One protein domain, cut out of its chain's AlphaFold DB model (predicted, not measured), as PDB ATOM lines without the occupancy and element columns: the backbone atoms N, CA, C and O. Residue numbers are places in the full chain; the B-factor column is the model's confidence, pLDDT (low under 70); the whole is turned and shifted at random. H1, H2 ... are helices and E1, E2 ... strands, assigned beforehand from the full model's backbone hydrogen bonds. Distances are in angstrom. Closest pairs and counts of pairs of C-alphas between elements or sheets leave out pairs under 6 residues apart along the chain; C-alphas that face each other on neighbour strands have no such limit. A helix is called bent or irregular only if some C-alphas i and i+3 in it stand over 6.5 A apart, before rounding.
ATOM      1  N   LEU A   5     176.600 250.076 223.346       50.81
ATOM      2  CA  LEU A   5     175.645 251.118 223.714       50.81
ATOM      3  C   LEU A   5     176.392 252.452 223.741       50.81
ATOM      4  O   LEU A   5     177.342 252.628 224.502       50.81
ATOM      5  N   ARG A   6     175.963 253.372 222.879       53.69
ATOM      6  CA  ARG A   6     176.588 254.679 222.692       53.69
ATOM      7  C   ARG A   6     175.611 255.774 223.097       53.69
ATOM      8  O   ARG A   6     174.985 256.354 222.220       53.69
ATOM      9  N   SER A   7     175.444 256.003 224.398       52.56
ATOM     10  CA  SER A   7     174.875 257.230 224.984       52.56
ATOM     11  C   SER A   7     174.631 257.012 226.478       52.56
ATOM     12  O   SER A   7     173.952 256.060 226.840       52.56
ATOM     13  N   ILE A   8     175.113 257.920 227.327       51.97
ATOM     14  CA  ILE A   8     174.443 258.220 228.596       51.97
ATOM     15  C   ILE A   8     174.070 259.697 228.568       51.97
ATOM     16  O   ILE A   8     174.881 260.545 228.199       51.97
ATOM     17  N   ARG A   9     172.830 259.992 228.948       51.88
ATOM     18  CA  ARG A   9     172.365 261.324 229.338       51.88
ATOM     19  C   ARG A   9     172.048 261.286 230.829       51.88
ATOM     20  O   ARG A   9     171.844 260.211 231.385       51.88
ATOM     21  N   SER A  10     171.982 262.441 231.481       47.38
ATOM     22  CA  SER A  10     171.668 262.538 232.915       47.38
ATOM     23  C   SER A  10     170.314 261.924 233.317       47.38
ATOM     24  O   SER A  10     170.075 261.697 234.499       47.38
ATOM     25  N   ASP A  11     169.422 261.694 232.351       50.97
ATOM     26  CA  ASP A  11     168.087 261.112 232.501       50.97
ATOM     27  C   ASP A  11     167.968 259.657 232.001       50.97
ATOM     28  O   ASP A  11     166.901 259.062 232.148       50.97
ATOM     29  N   GLU A  12     169.031 259.069 231.435       59.16
ATOM     30  CA  GLU A  12     169.015 257.689 230.928       59.16
ATOM     31  C   GLU A  12     168.818 256.678 232.065       59.16
ATOM     32  O   GLU A  12     169.561 256.641 233.051       59.16
ATOM     33  N   THR A  13     167.798 255.837 231.910       61.22
ATOM     34  CA  THR A  13     167.468 254.764 232.841       61.22
ATOM     35  C   THR A  13     168.300 253.518 232.531       61.22
ATOM     36  O   THR A  13     168.676 253.243 231.394       61.22
ATOM     37  N   SER A  14     168.548 252.694 233.550       73.19
ATOM     38  CA  SER A  14     169.196 251.380 233.421       73.19
ATOM     39  C   SER A  14     168.537 250.420 232.408       73.19
ATOM     40  O   SER A  14     169.122 249.392 232.078       73.19
ATOM     41  N   GLU A  15     167.339 250.728 231.909       81.06
ATOM     42  CA  GLU A  15     166.563 249.878 230.998       81.06
ATOM     43  C   GLU A  15     167.231 249.711 229.626       81.06
ATOM     44  O   GLU A  15     167.196 248.628 229.035       81.06
ATOM     45  N   ASP A  16     167.865 250.764 229.105       80.12
ATOM     46  CA  ASP A  16     168.572 250.715 227.821       80.12
ATOM     47  C   ASP A  16     169.842 249.868 227.920       80.12
ATOM     48  O   ASP A  16     170.108 249.025 227.055       80.12
ATOM     49  N   LEU A  17     170.567 250.019 229.030       84.81
ATOM     50  CA  LEU A  17     171.713 249.192 229.389       84.81
ATOM     51  C   LEU A  17     171.326 247.708 229.477       84.81
ATOM     52  O   LEU A  17     171.980 246.869 228.857       84.81
ATOM     53  N   GLU A  18     170.250 247.385 230.195       88.44
ATOM     54  CA  GLU A  18     169.743 246.016 230.341       88.44
ATOM     55  C   GLU A  18     169.354 245.406 228.995       88.44
ATOM     56  O   GLU A  18     169.837 244.333 228.637       88.44
ATOM     57  N   ARG A  19     168.556 246.122 228.197       86.38
ATOM     58  CA  ARG A  19     168.120 245.656 226.874       86.38
ATOM     59  C   ARG A  19     169.297 245.408 225.932       86.38
ATOM     60  O   ARG A  19     169.252 244.496 225.104       86.38
ATOM     61  N   CYS A  20     170.338 246.232 226.004       85.81
ATOM     62  CA  CYS A  20     171.562 246.027 225.238       85.81
ATOM     63  C   CYS A  20     172.355 244.822 225.754       85.81
ATOM     64  O   CYS A  20     172.811 244.015 224.938       85.81
ATOM     65  N   ASN A  21     172.479 244.660 227.071       89.06
ATOM     66  CA  ASN A  21     173.151 243.519 227.689       89.06
ATOM     67  C   ASN A  21     172.464 242.186 227.340       89.06
ATOM     68  O   ASN A  21     173.136 241.251 226.910       89.06
ATOM     69  N   GLU A  22     171.129 242.131 227.359       90.50
ATOM     70  CA  GLU A  22     170.333 240.974 226.912       90.50
ATOM     71  C   GLU A  22     170.591 240.594 225.445       90.50
ATOM     72  O   GLU A  22     170.468 239.433 225.053       90.50
ATOM     73  N   ARG A  23     170.980 241.571 224.617       89.31
ATOM     74  CA  ARG A  23     171.358 241.374 223.208       89.31
ATOM     75  C   ARG A  23     172.848 241.064 223.022       89.31
ATOM     76  O   ARG A  23     173.309 240.974 221.884       89.31
ATOM     77  N   GLY A  24     173.592 240.893 224.113       87.81
ATOM     78  CA  GLY A  24     175.009 240.536 224.127       87.81
ATOM     79  C   GLY A  24     175.976 241.720 224.169       87.81
ATOM     80  O   GLY A  24     177.169 241.519 223.937       87.81
ATOM     81  N   ALA A  25     175.503 242.946 224.429       86.38
ATOM     82  CA  ALA A  25     176.393 244.077 224.696       86.38
ATOM     83  C   ALA A  25     177.149 243.862 226.008       86.38
ATOM     84  O   ALA A  25     176.560 243.515 227.027       86.38
ATOM     85  N   TYR A  26     178.457 244.094 225.977       88.88
ATOM     86  CA  TYR A  26     179.331 243.942 227.144       88.88
ATOM     87  C   TYR A  26     180.198 245.181 227.401       88.88
ATOM     88  O   TYR A  26     180.992 245.183 228.338       88.88
ATOM     89  N   VAL A  27     180.042 246.239 226.595       90.19
ATOM     90  CA  VAL A  27     180.696 247.542 226.785       90.19
ATOM     91  C   VAL A  27     179.665 248.654 226.628       90.19
ATOM     92  O   VAL A  27     178.868 248.639 225.683       90.19
ATOM     93  N   VAL A  28     179.721 249.632 227.526       88.06
ATOM     94  CA  VAL A  28     179.057 250.930 227.384       88.06
ATOM     95  C   VAL A  28     180.111 252.026 227.247       88.06
ATOM     96  O   VAL A  28     181.086 252.057 228.000       88.06
ATOM     97  N   GLU A  29     179.935 252.899 226.256       87.88
ATOM     98  CA  GLU A  29     180.891 253.954 225.905       87.88
ATOM     99  C   GLU A  29     180.367 255.343 226.274       87.88
ATOM    100  O   GLU A  29     179.239 255.710 225.935       87.88
ATOM    101  N   VAL A  30     181.218 256.132 226.932       85.88
ATOM    102  CA  VAL A  30     180.867 257.429 227.520       85.88
ATOM    103  C   VAL A  30     181.841 258.508 227.072       85.88
ATOM    104  O   VAL A  30     183.024 258.473 227.411       85.88
ATOM    105  N   HIS A  31     181.332 259.518 226.372       84.62
ATOM    106  CA  HIS A  31     182.116 260.665 225.917       84.62
ATOM    107  C   HIS A  31     181.728 261.908 226.724       84.62
ATOM    108  O   HIS A  31     180.878 262.691 226.308       84.62
ATOM    109  N   LEU A  32     182.367 262.100 227.879       77.50
ATOM    110  CA  LEU A  32     182.000 263.140 228.852       77.50
ATOM    111  C   LEU A  32     181.939 264.547 228.233       77.50
ATOM    112  O   LEU A  32     180.981 265.280 228.447       77.50
ATOM    113  N   GLN A  33     182.923 264.878 227.394       73.69
ATOM    114  CA  GLN A  33     183.080 266.190 226.755       73.69
ATOM    115  C   GLN A  33     182.093 266.491 225.616       73.69
ATOM    116  O   GLN A  33     181.936 267.647 225.244       73.69
ATOM    117  N   THR A  34     181.449 265.482 225.025       74.75
ATOM    118  CA  THR A  34     180.417 265.697 223.989       74.75
ATOM    119  C   THR A  34     179.008 265.528 224.547       74.75
ATOM    120  O   THR A  34     178.046 266.017 223.960       74.75
ATOM    121  N   GLN A  35     178.880 264.831 225.677       74.50
ATOM    122  CA  GLN A  35     177.607 264.515 226.323       74.50
ATOM    123  C   GLN A  35     177.289 265.441 227.504       74.50
ATOM    124  O   GLN A  35     176.172 265.385 228.008       74.50
ATOM    125  N   ASP A  36     178.244 266.276 227.929       75.50
ATOM    126  CA  ASP A  36     178.139 267.155 229.104       75.50
ATOM    127  C   ASP A  36     177.761 266.387 230.385       75.50
ATOM    128  O   ASP A  36     176.945 266.808 231.204       75.50
ATOM    129  N   VAL A  37     178.343 265.194 230.536       78.31
ATOM    130  CA  VAL A  37     178.102 264.309 231.680       78.31
ATOM    131  C   VAL A  37     179.217 264.504 232.691       78.31
ATOM    132  O   VAL A  37     180.377 264.214 232.403       78.31
ATOM    133  N   ASN A  38     178.862 264.940 233.898       86.44
ATOM    134  CA  ASN A  38     179.796 264.944 235.015       86.44
ATOM    135  C   ASN A  38     179.894 263.528 235.617       86.44
ATOM    136  O   ASN A  38     178.926 263.084 236.240       86.44
ATOM    137  N   PRO A  39     181.038 262.824 235.497       87.38
ATOM    138  CA  PRO A  39     181.178 261.459 236.010       87.38
ATOM    139  C   PRO A  39     181.135 261.390 237.546       87.38
ATOM    140  O   PRO A  39     180.967 260.313 238.117       87.38
ATOM    141  N   THR A  40     181.252 262.533 238.231       90.75
ATOM    142  CA  THR A  40     181.151 262.611 239.688       90.75
ATOM    143  C   THR A  40     179.746 262.931 240.194       90.75
ATOM    144  O   THR A  40     179.580 263.109 241.400       90.75
ATOM    145  N   ASP A  41     178.741 263.059 239.321       89.19
ATOM    146  CA  ASP A  41     177.363 263.291 239.763       89.19
ATOM    147  C   ASP A  41     176.847 262.054 240.520       89.19
ATOM    148  O   ASP A  41     176.779 260.946 239.984       89.19
ATOM    149  N   GLU A  42     176.453 262.239 241.782       88.69
ATOM    150  CA  GLU A  42     175.925 261.166 242.631       88.69
ATOM    151  C   GLU A  42     174.683 260.492 242.037       88.69
ATOM    152  O   GLU A  42     174.420 259.320 242.321       88.69
ATOM    153  N   ARG A  43     173.941 261.189 241.169       86.19
ATOM    154  CA  ARG A  43     172.789 260.635 240.447       86.19
ATOM    155  C   ARG A  43     173.170 259.509 239.489       86.19
ATOM    156  O   ARG A  43     172.298 258.716 239.147       86.19
ATOM    157  N   LEU A  44     174.441 259.398 239.095       87.31
ATOM    158  CA  LEU A  44     174.946 258.314 238.247       87.31
ATOM    159  C   LEU A  44     175.295 257.045 239.033       87.31
ATOM    160  O   LEU A  44     175.456 255.986 238.431       87.31
ATOM    161  N   ARG A  45     175.361 257.095 240.370       91.94
ATOM    162  CA  ARG A  45     175.683 255.914 241.191       91.94
ATOM    163  C   ARG A  45     174.765 254.710 240.930       91.94
ATOM    164  O   ARG A  45     175.292 253.613 240.762       91.94
ATOM    165  N   PRO A  46     173.426 254.859 240.834       90.94
ATOM    166  CA  PRO A  46     172.548 253.742 240.482       90.94
ATOM    167  C   PRO A  46     172.867 253.137 239.109       90.94
ATOM    168  O   PRO A  46     172.816 251.919 238.953       90.94
ATOM    169  N   PHE A  47     173.239 253.971 238.133       90.19
ATOM    170  CA  PHE A  47     173.653 253.515 236.809       90.19
ATOM    171  C   PHE A  47     174.969 252.727 236.882       90.19
ATOM    172  O   PHE A  47     175.036 251.610 236.377       90.19
ATOM    173  N   TYR A  48     175.989 253.246 237.575       93.00
ATOM    174  CA  TYR A  48     177.265 252.543 237.764       93.00
ATOM    175  C   TYR A  48     177.089 251.196 238.456       93.00
ATOM    176  O   TYR A  48     177.588 250.181 237.974       93.00
ATOM    177  N   ARG A  49     176.294 251.155 239.526       94.94
ATOM    178  CA  ARG A  49     175.967 249.896 240.194       94.94
ATOM    179  C   ARG A  49     175.347 248.899 239.228       94.94
ATOM    180  O   ARG A  49     175.724 247.731 239.229       94.94
ATOM    181  N   ARG A  50     174.443 249.355 238.358       93.12
ATOM    182  CA  ARG A  50     173.821 248.469 237.379       93.12
ATOM    183  C   ARG A  50     174.804 247.952 236.333       93.12
ATOM    184  O   ARG A  50     174.763 246.770 236.000       93.12
ATOM    185  N   VAL A  51     175.703 248.805 235.846       93.44
ATOM    186  CA  VAL A  51     176.795 248.406 234.941       93.44
ATOM    187  C   VAL A  51     177.637 247.295 235.575       93.44
ATOM    188  O   VAL A  51     177.883 246.274 234.929       93.44
ATOM    189  N   ALA A  52     178.000 247.456 236.851       96.06
ATOM    190  CA  ALA A  52     178.745 246.464 237.617       96.06
ATOM    191  C   ALA A  52     177.973 245.142 237.787       96.06
ATOM    192  O   ALA A  52     178.512 244.074 237.502       96.06
ATOM    193  N   GLU A  53     176.699 245.200 238.186       96.06
ATOM    194  CA  GLU A  53     175.834 244.021 238.358       96.06
ATOM    195  C   GLU A  53     175.659 243.209 237.068       96.06
ATOM    196  O   GLU A  53     175.589 241.981 237.110       96.06
ATOM    197  N   LEU A  54     175.592 243.886 235.920       94.19
ATOM    198  CA  LEU A  54     175.481 243.255 234.603       94.19
ATOM    199  C   LEU A  54     176.824 242.745 234.060       94.19
ATOM    200  O   LEU A  54     176.860 242.168 232.973       94.19
ATOM    201  N   GLY A  55     177.935 242.990 234.764       94.69
ATOM    202  CA  GLY A  55     179.282 242.665 234.287       94.69
ATOM    203  C   GLY A  55     179.671 243.413 233.010       94.69
ATOM    204  O   GLY A  55     180.514 242.938 232.248       94.69
ATOM    205  N   THR A  56     179.036 244.558 232.744       93.19
ATOM    206  CA  THR A  56     179.328 245.391 231.573       93.19
ATOM    207  C   THR A  56     180.557 246.254 231.853       93.19
ATOM    208  O   THR A  56     180.718 246.793 232.946       93.19
ATOM    209  N   ILE A  57     181.440 246.404 230.867       94.88
ATOM    210  CA  ILE A  57     182.612 247.278 230.963       94.88
ATOM    211  C   ILE A  57     182.183 248.725 230.712       94.88
ATOM    212  O   ILE A  57     181.554 249.023 229.697       94.88
ATOM    213  N   LEU A  58     182.579 249.626 231.610       93.94
ATOM    214  CA  LEU A  58     182.402 251.066 231.459       93.94
ATOM    215  C   LEU A  58     183.636 251.668 230.780       93.94
ATOM    216  O   LEU A  58     184.684 251.802 231.411       93.94
ATOM    217  N   MET A  59     183.536 252.042 229.505       93.50
ATOM    218  CA  MET A  59     184.611 252.744 228.800       93.50
ATOM    219  C   MET A  59     184.329 254.245 228.760       93.50
ATOM    220  O   MET A  59     183.324 254.678 228.198       93.50
ATOM    221  N   VAL A  60     185.225 255.043 229.339       90.75
ATOM    222  CA  VAL A  60     185.067 256.497 229.454       90.75
ATOM    223  C   VAL A  60     186.234 257.216 228.800       90.75
ATOM    224  O   VAL A  60     187.394 256.884 229.038       90.75
ATOM    225  N   TYR A  61     185.928 258.210 227.975       89.56
ATOM    226  CA  TYR A  61     186.912 258.988 227.228       89.56
ATOM    227  C   TYR A  61     187.490 260.100 228.111       89.56
ATOM    228  O   TYR A  61     186.869 261.143 228.304       89.56
ATOM    229  N   THR A  62     188.685 259.850 228.648       87.06
ATOM    230  CA  THR A  62     189.410 260.701 229.611       87.06
ATOM    231  C   THR A  62     190.576 261.459 228.965       87.06
ATOM    232  O   THR A  62     191.707 261.391 229.422       87.06
ATOM    233  N   GLY A  63     190.349 262.122 227.836       78.00
ATOM    234  CA  GLY A  63     191.388 262.896 227.149       78.00
ATOM    235  C   GLY A  63     190.829 263.640 225.941       78.00
ATOM    236  O   GLY A  63     189.612 263.600 225.726       78.00
ATOM    237  N   PRO A  64     191.677 264.311 225.145       72.62
ATOM    238  CA  PRO A  64     191.220 265.143 224.043       72.62
ATOM    239  C   PRO A  64     190.454 264.339 222.995       72.62
ATOM    240  O   PRO A  64     190.944 263.339 222.467       72.62
ATOM    241  N   GLU A  65     189.259 264.820 222.662       74.19
ATOM    242  CA  GLU A  65     188.496 264.378 221.501       74.19
ATOM    243  C   GLU A  65     188.660 265.402 220.373       74.19
ATOM    244  O   GLU A  65     188.391 266.588 220.545       74.19
ATOM    245  N   HIS A  66     189.099 264.938 219.202       70.75
ATOM    246  CA  HIS A  66     189.344 265.792 218.034       70.75
ATOM    247  C   HIS A  66     188.293 265.615 216.935       70.75
ATOM    248  O   HIS A  66     188.323 266.324 215.929       70.75
ATOM    249  N   SER A  67     187.384 264.649 217.086       68.62
ATOM    250  CA  SER A  67     186.412 264.292 216.051       68.62
ATOM    251  C   SER A  67     185.047 264.972 216.200       68.62
ATOM    252  O   SER A  67     184.166 264.740 215.372       68.62
ATOM    253  N   SER A  68     184.823 265.786 217.237       66.19
ATOM    254  CA  SER A  68     183.521 266.407 217.534       66.19
ATOM    255  C   SER A  68     183.670 267.750 218.251       66.19
ATOM    256  O   SER A  68     184.716 268.026 218.829       66.19
ATOM    257  N   GLU A  69     182.623 268.582 218.221       67.00
ATOM    258  CA  GLU A  69     182.544 269.760 219.092       67.00
ATOM    259  C   GLU A  69     182.482 269.301 220.554       67.00
ATOM    260  O   GLU A  69     181.679 268.436 220.908       67.00
ATOM    261  N   VAL A  70     183.356 269.862 221.390       68.50
ATOM    262  CA  VAL A  70     183.485 269.509 222.807       68.50
ATOM    263  C   VAL A  70     183.052 270.684 223.679       68.50
ATOM    264  O   VAL A  70     183.352 271.836 223.366       68.50
ATOM    265  N   THR A  71     182.351 270.410 224.779       65.31
ATOM    266  CA  THR A  71     181.937 271.427 225.762       65.31
ATOM    267  C   THR A  71     183.081 271.838 226.697       65.31
ATOM    268  O   THR A  71     182.993 272.874 227.355       65.31
ATOM    269  N   GLY A  72     184.177 271.070 226.714       65.62
ATOM    270  CA  GLY A  72     185.416 271.342 227.447       65.62
ATOM    271  C   GLY A  72     186.073 270.067 227.995       65.62
ATOM    272  O   GLY A  72     185.443 269.014 228.063       65.62
ATOM    273  N   HIS A  73     187.339 270.163 228.414       68.38
ATOM    274  CA  HIS A  73     188.126 269.032 228.945       68.38
ATOM    275  C   HIS A  73     188.091 268.914 230.481       68.38
ATOM    276  O   HIS A  73     188.612 267.964 231.055       68.38
ATOM    277  N   ALA A  74     187.405 269.825 231.178       73.62
ATOM    278  CA  ALA A  74     187.334 269.815 232.645       73.62
ATOM    279  C   ALA A  74     186.726 268.523 233.230       73.62
ATOM    280  O   ALA A  74     186.978 268.184 234.382       73.62
ATOM    281  N   LEU A  75     185.926 267.801 232.439       76.50
ATOM    282  CA  LEU A  75     185.282 266.552 232.843       76.50
ATOM    283  C   LEU A  75     186.120 265.308 232.518       76.50
ATOM    284  O   LEU A  75     185.728 264.213 232.899       76.50
ATOM    285  N   THR A  76     187.250 265.438 231.815       83.06
ATOM    286  CA  THR A  76     188.013 264.282 231.319       83.06
ATOM    287  C   THR A  76     189.097 263.782 232.275       83.06
ATOM    288  O   THR A  76     189.804 262.843 231.920       83.06
ATOM    289  N   ASP A  77     189.223 264.351 233.480       86.94
ATOM    290  CA  ASP A  77     190.144 263.848 234.508       86.94
ATOM    291  C   ASP A  77     189.755 262.410 234.926       86.94
ATOM    292  O   ASP A  77     188.636 262.191 235.411       86.94
ATOM    293  N   PRO A  78     190.655 261.413 234.790       90.12
ATOM    294  CA  PRO A  78     190.407 260.046 235.246       90.12
ATOM    295  C   PRO A  78     190.021 259.923 236.726       90.12
ATOM    296  O   PRO A  78     189.332 258.970 237.090       90.12
ATOM    297  N   ALA A  79     190.422 260.866 237.585       91.25
ATOM    298  CA  ALA A  79     190.002 260.901 238.986       91.25
ATOM    299  C   ALA A  79     188.474 261.021 239.133       91.25
ATOM    300  O   ALA A  79     187.905 260.541 240.116       91.25
ATOM    301  N   GLY A  80     187.788 261.570 238.128       91.12
ATOM    302  CA  GLY A  80     186.330 261.616 238.066       91.12
ATOM    303  C   GLY A  80     185.659 260.238 238.003       91.12
ATOM    304  O   GLY A  80     184.461 260.145 238.242       91.12
ATOM    305  N   LEU A  81     186.405 259.161 237.730       94.06
ATOM    306  CA  LEU A  81     185.879 257.793 237.626       94.06
ATOM    307  C   LEU A  81     185.851 257.034 238.961       94.06
ATOM    308  O   LEU A  81     185.343 255.912 239.009       94.06
ATOM    309  N   LEU A  82     186.358 257.630 240.048       96.19
ATOM    310  CA  LEU A  82     186.331 257.022 241.383       96.19
ATOM    311  C   LEU A  82     184.922 256.573 241.816       96.19
ATOM    312  O   LEU A  82     184.800 255.436 242.262       96.19
ATOM    313  N   PRO A  83     183.839 257.354 241.614       95.62
ATOM    314  CA  PRO A  83     182.496 256.905 241.985       95.62
ATOM    315  C   PRO A  83     182.038 255.649 241.236       95.62
ATOM    316  O   PRO A  83     181.334 254.824 241.810       95.62
ATOM    317  N   ALA A  84     182.444 255.469 239.975       95.31
ATOM    318  CA  ALA A  84     182.131 254.253 239.228       95.31
ATOM    319  C   ALA A  84     182.897 253.040 239.776       95.31
ATOM    320  O   ALA A  84     182.331 251.952 239.889       95.31
ATOM    321  N   LEU A  85     184.167 253.227 240.149       97.50
ATOM    322  CA  LEU A  85     184.976 252.190 240.797       97.50
ATOM    323  C   LEU A  85     184.401 251.800 242.167       97.50
ATOM    324  O   LEU A  85     184.325 250.610 242.466       97.50
ATOM    325  N   ASP A  86     183.938 252.772 242.958       98.06
ATOM    326  CA  ASP A  86     183.310 252.541 244.267       98.06
ATOM    327  C   ASP A  86     182.030 251.694 244.169       98.06
ATOM    328  O   ASP A  86     181.752 250.886 245.054       98.06
ATOM    329  N   GLU A  87     181.249 251.853 243.095       97.62
ATOM    330  CA  GLU A  87     180.047 251.041 242.834       97.62
ATOM    331  C   GLU A  87     180.371 249.665 242.211       97.62
ATOM    332  O   GLU A  87     179.465 248.862 241.987       97.62
ATOM    333  N   GLY A  88     181.652 249.364 241.959       98.06
ATOM    334  CA  GLY A  88     182.130 248.052 241.508       98.06
ATOM    335  C   GLY A  88     182.318 247.898 239.995       98.06
ATOM    336  O   GLY A  88     182.480 246.772 239.519       98.06
ATOM    337  N   CYS A  89     182.298 248.986 239.220       97.44
ATOM    338  CA  CYS A  89     182.493 248.915 237.772       97.44
ATOM    339  C   CYS A  89     183.887 248.395 237.393       97.44
ATOM    340  O   CYS A  89     184.901 248.771 237.980       97.44
ATOM    341  N   THR A  90     183.952 247.635 236.296       97.69
ATOM    342  CA  THR A  90     185.195 247.487 235.525       97.69
ATOM    343  C   THR A  90     185.301 248.657 234.555       97.69
ATOM    344  O   THR A  90     184.442 248.814 233.687       97.69
ATOM    345  N   VAL A  91     186.341 249.477 234.705       95.94
ATOM    346  CA  VAL A  91     186.481 250.746 233.980       95.94
ATOM    347  C   VAL A  91     187.653 250.705 233.000       95.94
ATOM    348  O   VAL A  91     188.744 250.249 233.338       95.94
ATOM    349  N   VAL A  92     187.438 251.234 231.796       95.19
ATOM    350  CA  VAL A  92     188.479 251.525 230.803       95.19
ATOM    351  C   VAL A  92     188.546 253.036 230.597       95.19
ATOM    352  O   VAL A  92     187.638 253.632 230.023       95.19
ATOM    353  N   ALA A  93     189.638 253.654 231.049       92.88
ATOM    354  CA  ALA A  93     189.933 255.064 230.807       92.88
ATOM    355  C   ALA A  93     190.561 255.234 229.409       92.88
ATOM    356  O   ALA A  93     191.776 255.111 229.222       92.88
ATOM    357  N   ALA A  94     189.724 255.469 228.399       89.56
ATOM    358  CA  ALA A  94     190.181 255.736 227.040       89.56
ATOM    359  C   ALA A  94     190.974 257.055 226.992       89.56
ATOM    360  O   ALA A  94     190.728 257.977 227.769       89.56
ATOM    361  N   HIS A  95     191.974 257.115 226.109       88.19
ATOM    362  CA  HIS A  95     193.000 258.173 226.053       88.19
ATOM    363  C   HIS A  95     193.922 258.281 227.279       88.19
ATOM    364  O   HIS A  95     194.822 259.115 227.280       88.19
TER     365      HIS A  95
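AT A GLANCE: This is residues 5 to 95 of the 104 residues of the protein "Amidohydro-rel domain-containing protein" of Gemmatimonadetes bacterium (UniProt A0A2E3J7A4). What is the overall shape? A small wall of three parallel strands has H4 over one face and H3 packed on H4 on that same side, while H1 packs on H3 past the E1 edge and the other face has no named helix over it. Short H2 and the long link of residues 62 to 77 lie at the end of the sheet where its strands finish. What are its make-up and size? The 91 printed residues hold four named helices and three named strands, in the order H1 E1 H2 H3 E2 H4 E3, of mixed class with sheet order E1 E2 E3. The whole is compact, with a radius of gyration of the C-alphas of 12.2 A and spans of 33 by 25 by 23 A.

IN THESE COORDINATES: Where do the first elements lie? H1, residues 14 to 22, begins at C-alpha 14 (169.196, 251.380, 233.421) and is 12.3 A long. E1 is residues 27 to 30 and H2 residues 32 to 35. What follows? H3, residues 42 to 53, is 17.7 A long and only just irregular, with C-alphas 43 and 46 6.9 A apart. E2, residues 57 to 61, is 13.0 A long. H4, residues 78 to 86, is 13.7 A long and irregular, with C-alphas 80 and 83 7.2 A apart. Where is the last element? E3, residues 90 to 94, is 12.8 A long and ends at C-alpha 94 (190.181, 255.736, 227.040).

HOW THE PARTS SIT: How is the sheet paired? E1 and E2 are parallel at 25 degrees, with N 28 and O 57 within hydrogen-bond range at 2.9 A. E2 and E3 are parallel at 24 degrees, with N 92 and O 58 at 2.8 A. E1, H2 H3, E2 and E2, H4, E3 are strand-helix-strand units, parallel neighbour strands with helices between them in the chain, each with a right-handed crossover. Which helices are on the sheet? H4 is on it at a height of 9.3 A, over E3 and only just over E2, with 3 of its C-alphas there, and runs along the strands at 8 degrees to E3 on the local plane. H1 and H3 only graze the sheet, with residues 17 to 21 and 48 to 52. H2 is only just not on it, with 4 pairs of C-alphas within 10 A. Which helices touch? H3 and H4 touch at a steep tilt of 63 degrees, the closest C-alphas being those of Tyr 48 and Ala 84, 5.4 A apart. H3, with residues 47 to 51 alone, and H1 only just touch, with 3 pairs within 8 A, the closest C-alphas being those of Ser 14 and Phe 47, 6.0 A apart. How do the helix backbones look? In H1 each O i to N i+4 pair is within hydrogen-bond range, in H3 6 of 8, and in H4 2 of 5, beside 4 of 6 O i to N i+3 pairs; H2 is too short for an O i to N i+4 pair.

THE WHOLE: How far does it reach? The two C-alphas farthest apart, those of Glu 22 and Ala 74, are 34.0 A apart. Is there a cut or a long link? The printed part has no cut, and the link from E2 to H4, 16 residues, is long. Where is confidence low? Residues 5 to 13 and 67 to 73 are under 70, against a mean pLDDT of 83.0 for the printed part.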